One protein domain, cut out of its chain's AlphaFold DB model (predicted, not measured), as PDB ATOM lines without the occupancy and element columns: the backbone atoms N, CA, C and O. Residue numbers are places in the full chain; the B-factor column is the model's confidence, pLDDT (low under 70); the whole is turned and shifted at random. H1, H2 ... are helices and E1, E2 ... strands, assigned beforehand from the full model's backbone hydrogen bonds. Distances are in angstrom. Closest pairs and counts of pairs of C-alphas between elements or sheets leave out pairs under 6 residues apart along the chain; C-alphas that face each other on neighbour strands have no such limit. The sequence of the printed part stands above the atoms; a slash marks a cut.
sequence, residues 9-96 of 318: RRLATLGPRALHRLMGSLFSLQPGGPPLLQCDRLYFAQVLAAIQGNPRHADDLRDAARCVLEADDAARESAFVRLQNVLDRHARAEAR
ATOM      1  N   ARG A   9     355.639 378.558 334.997       69.25
ATOM      2  CA  ARG A   9     355.482 379.993 335.287       69.25
ATOM      3  C   ARG A   9     356.790 380.676 335.706       69.25
ATOM      4  O   ARG A   9     356.963 381.853 335.421       69.25
ATOM      5  N   ARG A  10     357.708 379.952 336.359       76.94
ATOM      6  CA  ARG A  10     359.030 380.468 336.753       76.94
ATOM      7  C   ARG A  10     360.045 380.410 335.609       76.94
ATOM      8  O   ARG A  10     360.947 381.241 335.573       76.94
ATOM      9  N   LEU A  11     359.885 379.481 334.661       75.31
ATOM     10  CA  LEU A  11     360.721 379.412 333.453       75.31
ATOM     11  C   LEU A  11     360.575 380.685 332.612       75.31
ATOM     12  O   LEU A  11     361.575 381.283 332.233       75.31
ATOM     13  N   ALA A  12     359.340 381.161 332.435       70.81
ATOM     14  CA  ALA A  12     359.033 382.379 331.680       70.81
ATOM     15  C   ALA A  12     359.603 383.676 332.297       70.81
ATOM     16  O   ALA A  12     359.649 384.716 331.641       70.81
ATOM     17  N   THR A  13     360.029 383.642 333.563       80.44
ATOM     18  CA  THR A  13     360.613 384.805 334.252       80.44
ATOM     19  C   THR A  13     362.139 384.826 334.238       80.44
ATOM     20  O   THR A  13     362.728 385.793 334.713       80.44
ATOM     21  N   LEU A  14     362.794 383.772 333.741       83.69
ATOM     22  CA  LEU A  14     364.249 383.691 333.767       83.69
ATOM     23  C   LEU A  14     364.888 384.660 332.768       83.69
ATOM     24  O   LEU A  14     364.516 384.696 331.600       83.69
ATOM     25  N   GLY A  15     365.908 385.390 333.219       81.56
ATOM     26  CA  GLY A  15     366.843 386.080 332.330       81.56
ATOM     27  C   GLY A  15     367.838 385.107 331.672       81.56
ATOM     28  O   GLY A  15     368.020 383.985 332.167       81.56
ATOM     29  N   PRO A  16     368.517 385.513 330.584       80.31
ATOM     30  CA  PRO A  16     369.460 384.672 329.845       80.31
ATOM     31  C   PRO A  16     370.532 383.961 330.678       80.31
ATOM     32  O   PRO A  16     370.814 382.790 330.444       80.31
ATOM     33  N   ARG A  17     371.110 384.608 331.692       82.50
ATOM     34  CA  ARG A  17     372.100 384.015 332.608       82.50
ATOM     35  C   ARG A  17     371.521 382.887 333.446       82.50
ATOM     36  O   ARG A  17     372.176 381.867 333.658       82.50
ATOM     37  N   ALA A  18     370.307 383.076 333.957       83.56
ATOM     38  CA  ALA A  18     369.620 382.048 334.726       83.56
ATOM     39  C   ALA A  18     369.202 380.882 333.824       83.56
ATOM     40  O   ALA A  18     369.318 379.727 334.229       83.56
ATOM     41  N   LEU A  19     368.801 381.184 332.589       85.12
ATOM     42  CA  LEU A  19     368.471 380.197 331.572       85.12
ATOM     43  C   LEU A  19     369.697 379.385 331.138       85.12
ATOM     44  O   LEU A  19     369.619 378.165 331.082       85.12
ATOM     45  N   HIS A  20     370.843 380.034 330.925       85.25
ATOM     46  CA  HIS A  20     372.119 379.382 330.622       85.25
ATOM     47  C   HIS A  20     372.547 378.425 331.746       85.25
ATOM     48  O   HIS A  20     372.874 377.271 331.481       85.25
ATOM     49  N   ARG A  21     372.480 378.861 333.016       82.31
ATOM     50  CA  ARG A  21     372.774 377.987 334.170       82.31
ATOM     51  C   ARG A  21     371.823 376.798 334.257       82.31
ATOM     52  O   ARG A  21     372.269 375.685 334.507       82.31
ATOM     53  N   LEU A  22     370.527 377.035 334.057       83.75
ATOM     54  CA  LEU A  22     369.536 375.967 334.044       83.75
ATOM     55  C   LEU A  22     369.842 374.977 332.914       83.75
ATOM     56  O   LEU A  22     369.916 373.783 333.166       83.75
ATOM     57  N   MET A  23     370.080 375.459 331.696       84.44
ATOM     58  CA  MET A  23     370.327 374.617 330.527       84.44
ATOM     59  C   MET A  23     371.588 373.763 330.665       84.44
ATOM     60  O   MET A  23     371.524 372.569 330.380       84.44
ATOM     61  N   GLY A  24     372.667 374.318 331.227       80.19
ATOM     62  CA  GLY A  24     373.890 373.568 331.537       80.19
ATOM     63  C   GLY A  24     373.715 372.450 332.577       80.19
ATOM     64  O   GLY A  24     374.568 371.578 332.673       80.19
ATOM     65  N   SER A  25     372.610 372.444 333.335       81.50
ATOM     66  CA  SER A  25     372.241 371.349 334.253       81.50
ATOM     67  C   SER A  25     371.246 370.340 333.664       81.50
ATOM     68  O   SER A  25     370.916 369.347 334.309       81.50
ATOM     69  N   LEU A  26     370.704 370.611 332.471       82.25
ATOM     70  CA  LEU A  26     369.649 369.800 331.856       82.25
ATOM     71  C   LEU A  26     370.152 368.957 330.690       82.25
ATOM     72  O   LEU A  26     369.534 367.936 330.385       82.25
ATOM     73  N   PHE A  27     371.266 369.329 330.065       81.69
ATOM     74  CA  PHE A  27     371.910 368.497 329.058       81.69
ATOM     75  C   PHE A  27     373.424 368.713 329.017       81.69
ATOM     76  O   PHE A  27     373.926 369.757 329.423       81.69
ATOM     77  N   SER A  28     374.142 367.728 328.484       77.62
ATOM     78  CA  SER A  28     375.554 367.846 328.129       77.62
ATOM     79  C   SER A  28     375.799 367.340 326.709       77.62
ATOM     80  O   SER A  28     375.164 366.391 326.246       77.62
ATOM     81  N   LEU A  29     376.723 367.982 325.997       73.94
ATOM     82  CA  LEU A  29     377.174 367.521 324.683       73.94
ATOM     83  C   LEU A  29     378.233 366.435 324.880       73.94
ATOM     84  O   LEU A  29     379.181 366.632 325.638       73.94
ATOM     85  N   GLN A  30     378.053 365.288 324.227       58.78
ATOM     86  CA  GLN A  30     379.009 364.182 324.263       58.78
ATOM     87  C   GLN A  30     379.831 364.171 322.965       58.78
ATOM     88  O   GLN A  30     379.281 364.467 321.903       58.78
ATOM     89  N   PRO A  31     381.129 363.829 323.004       46.81
ATOM     90  CA  PRO A  31     381.926 363.684 321.791       46.81
ATOM     91  C   PRO A  31     381.354 362.583 320.884       46.81
ATOM     92  O   PRO A  31     381.272 361.428 321.294       46.81
ATOM     93  N   GLY A  32     380.962 362.934 319.655       53.78
ATOM     94  CA  GLY A  32     380.532 361.967 318.633       53.78
ATOM     95  C   GLY A  32     379.183 361.285 318.893       53.78
ATOM     96  O   GLY A  32     378.923 360.231 318.316       53.78
ATOM     97  N   GLY A  33     378.331 361.855 319.752       57.31
ATOM     98  CA  GLY A  33     377.023 361.292 320.085       57.31
ATOM     99  C   GLY A  33     375.954 362.358 320.336       57.31
ATOM    100  O   GLY A  33     376.276 363.532 320.535       57.31
ATOM    101  N   PRO A  34     374.664 361.973 320.338       62.19
ATOM    102  CA  PRO A  34     373.576 362.908 320.581       62.19
ATOM    103  C   PRO A  34     373.687 363.528 321.986       62.19
ATOM    104  O   PRO A  34     374.210 362.890 322.906       62.19
ATOM    105  N   PRO A  35     373.173 364.755 322.182       76.06
ATOM    106  CA  PRO A  35     373.172 365.418 323.482       76.06
ATOM    107  C   PRO A  35     372.550 364.518 324.553       76.06
ATOM    108  O   PRO A  35     371.448 363.985 324.386       76.06
ATOM    109  N   LEU A  36     373.254 364.369 325.674       80.88
ATOM    110  CA  LEU A  36     372.788 363.593 326.811       80.88
ATOM    111  C   LEU A  36     371.909 364.484 327.687       80.88
ATOM    112  O   LEU A  36     372.401 365.396 328.349       80.88
ATOM    113  N   LEU A  37     370.606 364.212 327.706       82.44
ATOM    114  CA  LEU A  37     369.686 364.886 328.619       82.44
ATOM    115  C   LEU A  37     369.883 364.351 330.041       82.44
ATOM    116  O   LEU A  37     369.784 363.153 330.293       82.44
ATOM    117  N   GLN A  38     370.117 365.259 330.981       81.81
ATOM    118  CA  GLN A  38     370.213 364.978 332.417       81.81
ATOM    119  C   GLN A  38     368.846 365.098 333.115       81.81
ATOM    120  O   GLN A  38     368.727 364.946 334.333       81.81
ATOM    121  N   CYS A  39     367.793 365.356 332.338       78.88
ATOM    122  CA  CYS A  39     366.418 365.463 332.790       78.88
ATOM    123  C   CYS A  39     365.462 364.651 331.910       78.88
ATOM    124  O   CYS A  39     365.823 364.134 330.855       78.88
ATOM    125  N   ASP A  40     364.209 364.571 332.349       83.38
ATOM    126  CA  ASP A  40     363.141 363.960 331.565       83.38
ATOM    127  C   ASP A  40     362.888 364.724 330.246       83.38
ATOM    128  O   ASP A  40     362.940 365.959 330.216       83.38
ATOM    129  N   ARG A  41     362.595 363.990 329.162       82.88
ATOM    130  CA  ARG A  41     362.384 364.553 327.815       82.88
ATOM    131  C   ARG A  41     361.201 365.520 327.751       82.88
ATOM    132  O   ARG A  41     361.309 366.545 327.082       82.88
ATOM    133  N   LEU A  42     360.102 365.231 328.453       82.31
ATOM    134  CA  LEU A  42     358.932 366.116 328.484       82.31
ATOM    135  C   LEU A  42     359.273 367.415 329.208       82.31
ATOM    136  O   LEU A  42     358.903 368.491 328.748       82.31
ATOM    137  N   TYR A  43     360.021 367.323 330.308       83.50
ATOM    138  CA  TYR A  43     360.481 368.509 331.025       83.50
ATOM    139  C   TYR A  43     361.426 369.362 330.167       83.50
ATOM    140  O   TYR A  43     361.270 370.579 330.110       83.50
ATOM    141  N   PHE A  44     362.359 368.741 329.443       86.88
ATOM    142  CA  PHE A  44     363.250 369.464 328.534       86.88
ATOM    143  C   PHE A  44     362.477 370.194 327.426       86.88
ATOM    144  O   PHE A  44     362.693 371.384 327.197       86.88
ATOM    145  N   ALA A  45     361.515 369.516 326.797       86.75
ATOM    146  CA  ALA A  45     360.656 370.115 325.779       86.75
ATOM    147  C   ALA A  45     359.814 371.278 326.336       86.75
ATOM    148  O   ALA A  45     359.668 372.303 325.676       86.75
ATOM    149  N   GLN A  46     359.320 371.169 327.576       86.50
ATOM    150  CA  GLN A  46     358.613 372.260 328.259       86.50
ATOM    151  C   GLN A  46     359.504 373.486 328.481       86.50
ATOM    152  O   GLN A  46     359.035 374.612 328.324       86.50
ATOM    153  N   VAL A  47     360.778 373.283 328.829       87.38
ATOM    154  CA  VAL A  47     361.747 374.378 328.965       87.38
ATOM    155  C   VAL A  47     361.956 375.072 327.622       87.38
ATOM    156  O   VAL A  47     361.843 376.292 327.554       87.38
ATOM    157  N   LEU A  48     362.179 374.318 326.543       91.31
ATOM    158  CA  LEU A  48     362.350 374.888 325.203       91.31
ATOM    159  C   LEU A  48     361.100 375.626 324.712       91.31
ATOM    160  O   LEU A  48     361.216 376.734 324.195       91.31
ATOM    161  N   ALA A  49     359.908 375.068 324.934       88.69
ATOM    162  CA  ALA A  49     358.646 375.711 324.574       88.69
ATOM    163  C   ALA A  49     358.425 377.013 325.363       88.69
ATOM    164  O   ALA A  49     357.938 378.002 324.814       88.69
ATOM    165  N   ALA A  50     358.833 377.045 326.637       87.81
ATOM    166  CA  ALA A  50     358.797 378.256 327.449       87.81
ATOM    167  C   ALA A  50     359.768 379.330 326.933       87.81
ATOM    168  O   ALA A  50     359.424 380.510 326.965       87.81
ATOM    169  N   ILE A  51     360.946 378.944 326.430       89.62
ATOM    170  CA  ILE A  51     361.891 379.873 325.791       89.62
ATOM    171  C   ILE A  51     361.302 380.399 324.475       89.62
ATOM    172  O   ILE A  51     361.229 381.607 324.273       89.62
ATOM    173  N   GLN A  52     360.839 379.504 323.597       91.06
ATOM    174  CA  GLN A  52     360.277 379.846 322.287       91.06
ATOM    175  C   GLN A  52     359.073 380.795 322.396       91.06
ATOM    176  O   GLN A  52     358.969 381.758 321.637       91.06
ATOM    177  N   GLY A  53     358.155 380.526 323.328       85.69
ATOM    178  CA  GLY A  53     356.894 381.257 323.466       85.69
ATOM    179  C   GLY A  53     356.979 382.571 324.245       85.69
ATOM    180  O   GLY A  53     355.971 383.262 324.367       85.69
ATOM    181  N   ASN A  54     358.139 382.928 324.803       87.12
ATOM    182  CA  ASN A  54     358.264 384.100 325.664       87.12
ATOM    183  C   ASN A  54     358.729 385.339 324.876       87.12
ATOM    184  O   ASN A  54     359.909 385.423 324.533       87.12
ATOM    185  N   PRO A  55     357.867 386.350 324.655       84.94
ATOM    186  CA  PRO A  55     358.192 387.521 323.835       84.94
ATOM    187  C   PRO A  55     359.268 388.431 324.446       84.94
ATOM    188  O   PRO A  55     359.739 389.347 323.781       84.94
ATOM    189  N   ARG A  56     359.661 388.208 325.708       84.00
ATOM    190  CA  ARG A  56     360.770 388.932 326.350       84.00
ATOM    191  C   ARG A  56     362.145 388.413 325.929       84.00
ATOM    192  O   ARG A  56     363.142 389.077 326.197       84.00
ATOM    193  N   HIS A  57     362.218 387.226 325.333       87.88
ATOM    194  CA  HIS A  57     363.462 386.685 324.800       87.88
ATOM    195  C   HIS A  57     363.721 387.207 323.390       87.88
ATOM    196  O   HIS A  57     362.798 387.366 322.592       87.88
ATOM    197  N   ALA A  58     365.000 387.429 323.089       86.94
ATOM    198  CA  ALA A  58     365.435 387.831 321.762       86.94
ATOM    199  C   ALA A  58     365.056 386.790 320.700       86.94
ATOM    200  O   ALA A  58     365.002 385.588 320.977       86.94
ATOM    201  N   ASP A  59     364.816 387.265 319.481       87.56
ATOM    202  CA  ASP A  59     364.323 386.463 318.357       87.56
ATOM    203  C   ASP A  59     365.235 385.270 318.060       87.56
ATOM    204  O   ASP A  59     364.759 384.149 317.920       87.56
ATOM    205  N   ASP A  60     366.552 385.476 318.094       87.56
ATOM    206  CA  ASP A  60     367.535 384.425 317.836       87.56
ATOM    207  C   ASP A  60     367.548 383.317 318.903       87.56
ATOM    208  O   ASP A  60     367.828 382.156 318.594       87.56
ATOM    209  N   LEU A  61     367.221 383.647 320.157       88.81
ATOM    210  CA  LEU A  61     367.065 382.683 321.247       88.81
ATOM    211  C   LEU A  61     365.760 381.893 321.115       88.81
ATOM    212  O   LEU A  61     365.761 380.674 321.306       88.81
ATOM    213  N   ARG A  62     364.666 382.565 320.742       90.81
ATOM    214  CA  ARG A  62     363.382 381.907 320.453       90.81
ATOM    215  C   ARG A  62     363.507 380.962 319.258       90.81
ATOM    216  O   ARG A  62     363.038 379.827 319.322       90.81
ATOM    217  N   ASP A  63     364.215 381.396 318.222       88.69
ATOM    218  CA  ASP A  63     364.498 380.610 317.025       88.69
ATOM    219  C   ASP A  63     365.367 379.394 317.323       88.69
ATOM    220  O   ASP A  63     365.055 378.294 316.875       88.69
ATOM    221  N   ALA A  64     366.425 379.551 318.122       86.81
ATOM    222  CA  ALA A  64     367.275 378.428 318.499       86.81
ATOM    223  C   ALA A  64     366.523 377.373 319.325       86.81
ATOM    224  O   ALA A  64     366.724 376.179 319.109       86.81
ATOM    225  N   ALA A  65     365.632 377.793 320.232       90.19
ATOM    226  CA  ALA A  65     364.788 376.873 320.990       90.19
ATOM    227  C   ALA A  65     363.805 376.113 320.083       90.19
ATOM    228  O   ALA A  65     363.677 374.894 320.207       90.19
ATOM    229  N   ARG A  66     363.180 376.809 319.122       91.50
ATOM    230  CA  ARG A  66     362.336 376.195 318.087       91.50
ATOM    231  C   ARG A  66     363.109 375.164 317.263       91.50
ATOM    232  O   ARG A  66     362.636 374.045 317.111       91.50
ATOM    233  N   CYS A  67     364.314 375.500 316.797       90.31
ATOM    234  CA  CYS A  67     365.141 374.570 316.025       90.31
ATOM    235  C   CYS A  67     365.425 373.270 316.785       90.31
ATOM    236  O   CYS A  67     365.491 372.220 316.161       90.31
ATOM    237  N   VAL A  68     365.587 373.311 318.111       89.81
ATOM    238  CA  VAL A  68     365.788 372.090 318.909       89.81
ATOM    239  C   VAL A  68     364.503 371.267 319.029       89.81
ATOM    240  O   VAL A  68     364.574 370.040 318.988       89.81
ATOM    241  N   LEU A  69     363.343 371.916 319.161       88.81
ATOM    242  CA  LEU A  69     362.039 371.243 319.220       88.81
ATOM    243  C   LEU A  69     361.665 370.562 317.898       88.81
ATOM    244  O   LEU A  69     361.050 369.500 317.918       88.81
ATOM    245  N   GLU A  70     362.041 371.167 316.772       89.12
ATOM    246  CA  GLU A  70     361.700 370.704 315.422       89.12
ATOM    247  C   GLU A  70     362.788 369.814 314.789       89.12
ATOM    248  O   GLU A  70     362.565 369.240 313.725       89.12
ATOM    249  N   ALA A  71     363.964 369.679 315.418       85.12
ATOM    250  CA  ALA A  71     365.090 368.942 314.850       85.12
ATOM    251  C   ALA A  71     364.833 367.430 314.730       85.12
ATOM    252  O   ALA A  71     364.579 366.729 315.722       85.12
ATOM    253  N   ASP A  72     365.039 366.909 313.520       82.12
ATOM    254  CA  ASP A  72     365.212 365.480 313.271       82.12
ATOM    255  C   ASP A  72     366.531 364.948 313.868       82.12
ATOM    256  O   ASP A  72     367.341 365.696 314.421       82.12
ATOM    257  N   ASP A  73     366.742 363.633 313.801       71.69
ATOM    258  CA  ASP A  73     367.908 362.976 314.404       71.69
ATOM    259  C   ASP A  73     369.241 363.478 313.820       71.69
ATOM    260  O   ASP A  73     370.222 363.586 314.556       71.69
ATOM    261  N   ALA A  74     369.265 363.840 312.533       70.06
ATOM    262  CA  ALA A  74     370.461 364.303 311.833       70.06
ATOM    263  C   ALA A  74     370.824 365.756 312.189       70.06
ATOM    264  O   ALA A  74     372.002 366.101 312.297       70.06
ATOM    265  N   ALA A  75     369.827 366.615 312.408       75.69
ATOM    266  CA  ALA A  75     370.013 368.022 312.749       75.69
ATOM    267  C   ALA A  75     370.115 368.277 314.260       75.69
ATOM    268  O   ALA A  75     370.524 369.369 314.672       75.69
ATOM    269  N   ARG A  76     369.766 367.292 315.102       76.31
ATOM    270  CA  ARG A  76     369.624 367.476 316.554       76.31
ATOM    271  C   ARG A  76     370.885 367.992 317.223       76.31
ATOM    272  O   ARG A  76     370.822 368.972 317.956       76.31
ATOM    273  N   GLU A  77     372.036 367.390 316.948       76.06
ATOM    274  CA  GLU A  77     373.304 367.833 317.539       76.06
ATOM    275  C   GLU A  77     373.597 369.303 317.193       76.06
ATOM    276  O   GLU A  77     373.859 370.124 318.075       76.06
ATOM    277  N   SER A  78     373.447 369.666 315.917       74.94
ATOM    278  CA  SER A  78     373.679 371.031 315.432       74.94
ATOM    279  C   SER A  78     372.703 372.046 316.040       74.94
ATOM    280  O   SER A  78     373.098 373.171 316.361       74.94
ATOM    281  N   ALA A  79     371.440 371.659 316.246       82.38
ATOM    282  CA  ALA A  79     370.435 372.499 316.889       82.38
ATOM    283  C   ALA A  79     370.778 372.772 318.366       82.38
ATOM    284  O   ALA A  79     370.698 373.916 318.817       82.38
ATOM    285  N   PHE A  80     371.231 371.754 319.104       83.44
ATOM    286  CA  PHE A  80     371.658 371.911 320.498       83.44
ATOM    287  C   PHE A  80     372.909 372.786 320.625       83.44
ATOM    288  O   PHE A  80     372.956 373.672 321.479       83.44
ATOM    289  N   VAL A  81     373.896 372.600 319.744       78.25
ATOM    290  CA  VAL A  81     375.093 373.457 319.690       78.25
ATOM    291  C   VAL A  81     374.708 374.911 319.407       78.25
ATOM    292  O   VAL A  81     375.221 375.831 320.046       78.25
ATOM    293  N   ARG A  82     373.768 375.145 318.482       82.69
ATOM    294  CA  ARG A  82     373.239 376.486 318.203       82.69
ATOM    295  C   ARG A  82     372.578 377.099 319.437       82.69
ATOM    296  O   ARG A  82     372.883 378.250 319.751       82.69
ATOM    297  N   LEU A  83     371.717 376.355 320.128       86.25
ATOM    298  CA  LEU A  83     371.053 376.820 321.347       86.25
ATOM    299  C   LEU A  83     372.066 377.199 322.432       86.25
ATOM    300  O   LEU A  83     371.972 378.296 322.982       86.25
ATOM    301  N   GLN A  84     373.068 376.350 322.681       83.19
ATOM    302  CA  GLN A  84     374.128 376.635 323.650       83.19
ATOM    303  C   GLN A  84     374.873 377.928 323.291       83.19
ATOM    304  O   GLN A  84     374.972 378.835 324.109       83.19
ATOM    305  N   ASN A  85     375.298 378.079 322.034       79.19
ATOM    306  CA  ASN A  85     376.007 379.278 321.581       79.19
ATOM    307  C   ASN A  85     375.179 380.563 321.736       79.19
ATOM    308  O   ASN A  85     375.728 381.623 322.039       79.19
ATOM    309  N   VAL A  86     373.866 380.501 321.492       85.69
ATOM    310  CA  VAL A  86     372.969 381.653 321.663       85.69
ATOM    311  C   VAL A  86     372.821 381.991 323.149       85.69
ATOM    312  O   VAL A  86     372.989 383.152 323.524       85.69
ATOM    313  N   LEU A  87     372.602 380.990 324.007       85.44
ATOM    314  CA  LEU A  87     372.529 381.165 325.461       85.44
ATOM    315  C   LEU A  87     373.814 381.770 326.037       85.44
ATOM    316  O   LEU A  87     373.739 382.728 326.805       85.44
ATOM    317  N   ASP A  88     374.983 381.274 325.628       81.50
ATOM    318  CA  ASP A  88     376.289 381.787 326.047       81.50
ATOM    319  C   ASP A  88     376.451 383.269 325.692       81.50
ATOM    320  O   ASP A  88     376.889 384.078 326.517       81.50
ATOM    321  N   ARG A  89     376.087 383.653 324.459       83.19
ATOM    322  CA  ARG A  89     376.171 385.049 324.006       83.19
ATOM    323  C   ARG A  89     375.253 385.957 324.813       83.19
ATOM    324  O   ARG A  89     375.714 386.993 325.291       83.19
ATOM    325  N   HIS A  90     373.992 385.570 324.998       86.62
ATOM    326  CA  HIS A  90     373.032 386.368 325.764       86.62
ATOM    327  C   HIS A  90     373.406 386.459 327.244       86.62
ATOM    328  O   HIS A  90     373.355 387.544 327.819       86.62
ATOM    329  N   ALA A  91     373.886 385.371 327.852       80.38
ATOM    330  CA  ALA A  91     374.361 385.382 329.233       80.38
ATOM    331  C   ALA A  91     375.576 386.311 329.433       80.38
ATOM    332  O   ALA A  91     375.694 386.976 330.467       80.38
ATOM    333  N   ARG A  92     376.473 386.391 328.438       79.75
ATOM    334  CA  ARG A  92     377.623 387.316 328.421       79.75
ATOM    335  C   ARG A  92     377.216 388.767 328.165       79.75
ATOM    336  O   ARG A  92     377.861 389.663 328.701       79.75
ATOM    337  N   ALA A  93     376.193 389.010 327.354       78.69
ATOM    338  CA  ALA A  93     375.688 390.355 327.089       78.69
ATOM    339  C   ALA A  93     374.980 390.930 328.325       78.69
ATOM    340  O   ALA A  93     375.351 392.000 328.808       78.69
ATOM    341  N   GLU A  94     374.091 390.139 328.938       82.38
ATOM    342  CA  GLU A  94     373.452 390.464 330.218       82.38
ATOM    343  C   GLU A  94     374.498 390.703 331.319       82.38
ATOM    344  O   GLU A  94     374.332 391.574 332.169       82.38
ATOM    345  N   ALA A  95     375.634 389.993 331.273       74.25
ATOM    346  CA  ALA A  95     376.744 390.213 332.196       74.25
ATOM    347  C   ALA A  95     377.411 391.571 332.128       74.25
ATOM    348  O   ALA A  95     377.981 392.017 333.120       74.25
ATOM    349  N   ARG A  96     377.361 392.191 330.960       79.38
ATOM    350  CA  ARG A  96     378.009 393.464 330.677       79.38
ATOM    351  C   ARG A  96     377.004 394.616 330.673       79.38
ATOM    352  O   ARG A  96     377.396 395.733 330.371       79.38
TER     353      ARG A  96
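What this domain is: This is residues 9 to 96 of the 318 residues of the protein "TrmH family RNA methyltransferase" of Spirochaetaceae bacterium (UniProt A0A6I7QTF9). Four helices stand in a ring in the order H1, H4, H3, H2, with H2 near H1, and the small strand hairpin E1 and E2 lies at one end, by residues 76 to 84 of H4. The printed part has 88 residues, mostly helix, with named elements in the order H1 E1 E2 H2 H3 H4. It is compact, radius of gyration of the C-alphas 12.1 A, spanning 34 by 26 by 21 A.

How they stand to each other: H1, residues 16 to 24, touches H4, residues 76 to 95, at a steep tilt of 39 degrees, opposite ways; the closest C-alphas, of Arg 17 and Ala 91, are 4.3 A apart. E1, residues 27 to 30, and E2, residues 33 to 37, form an antiparallel hairpin, with N 28 and O 36 within hydrogen-bond range at 2.9 A. H2, residues 41 to 52, and H3, residues 59 to 70, form a helical hairpin at a shallow tilt of 29 degrees; the closest C-alphas, of Gln 52 and Arg 62, are 4.2 A apart. H3 and H4 form another at 25 degrees, the closest C-alphas, of Ala 64 and Leu 83, 5.0 A apart. In H1, H2, H3 and H4 every O i to N i+4 pair is within hydrogen-bond range.

Where its parts are: H1 begins at C-alpha 16 (369.460, 384.672, 329.845). H4, 28.5 A long, ends at C-alpha 95 (376.744, 390.213, 332.196).

The domain as a whole: The printed part has no cut and no long link. pLDDT is under 70 at residue 9 and residues 30 to 34.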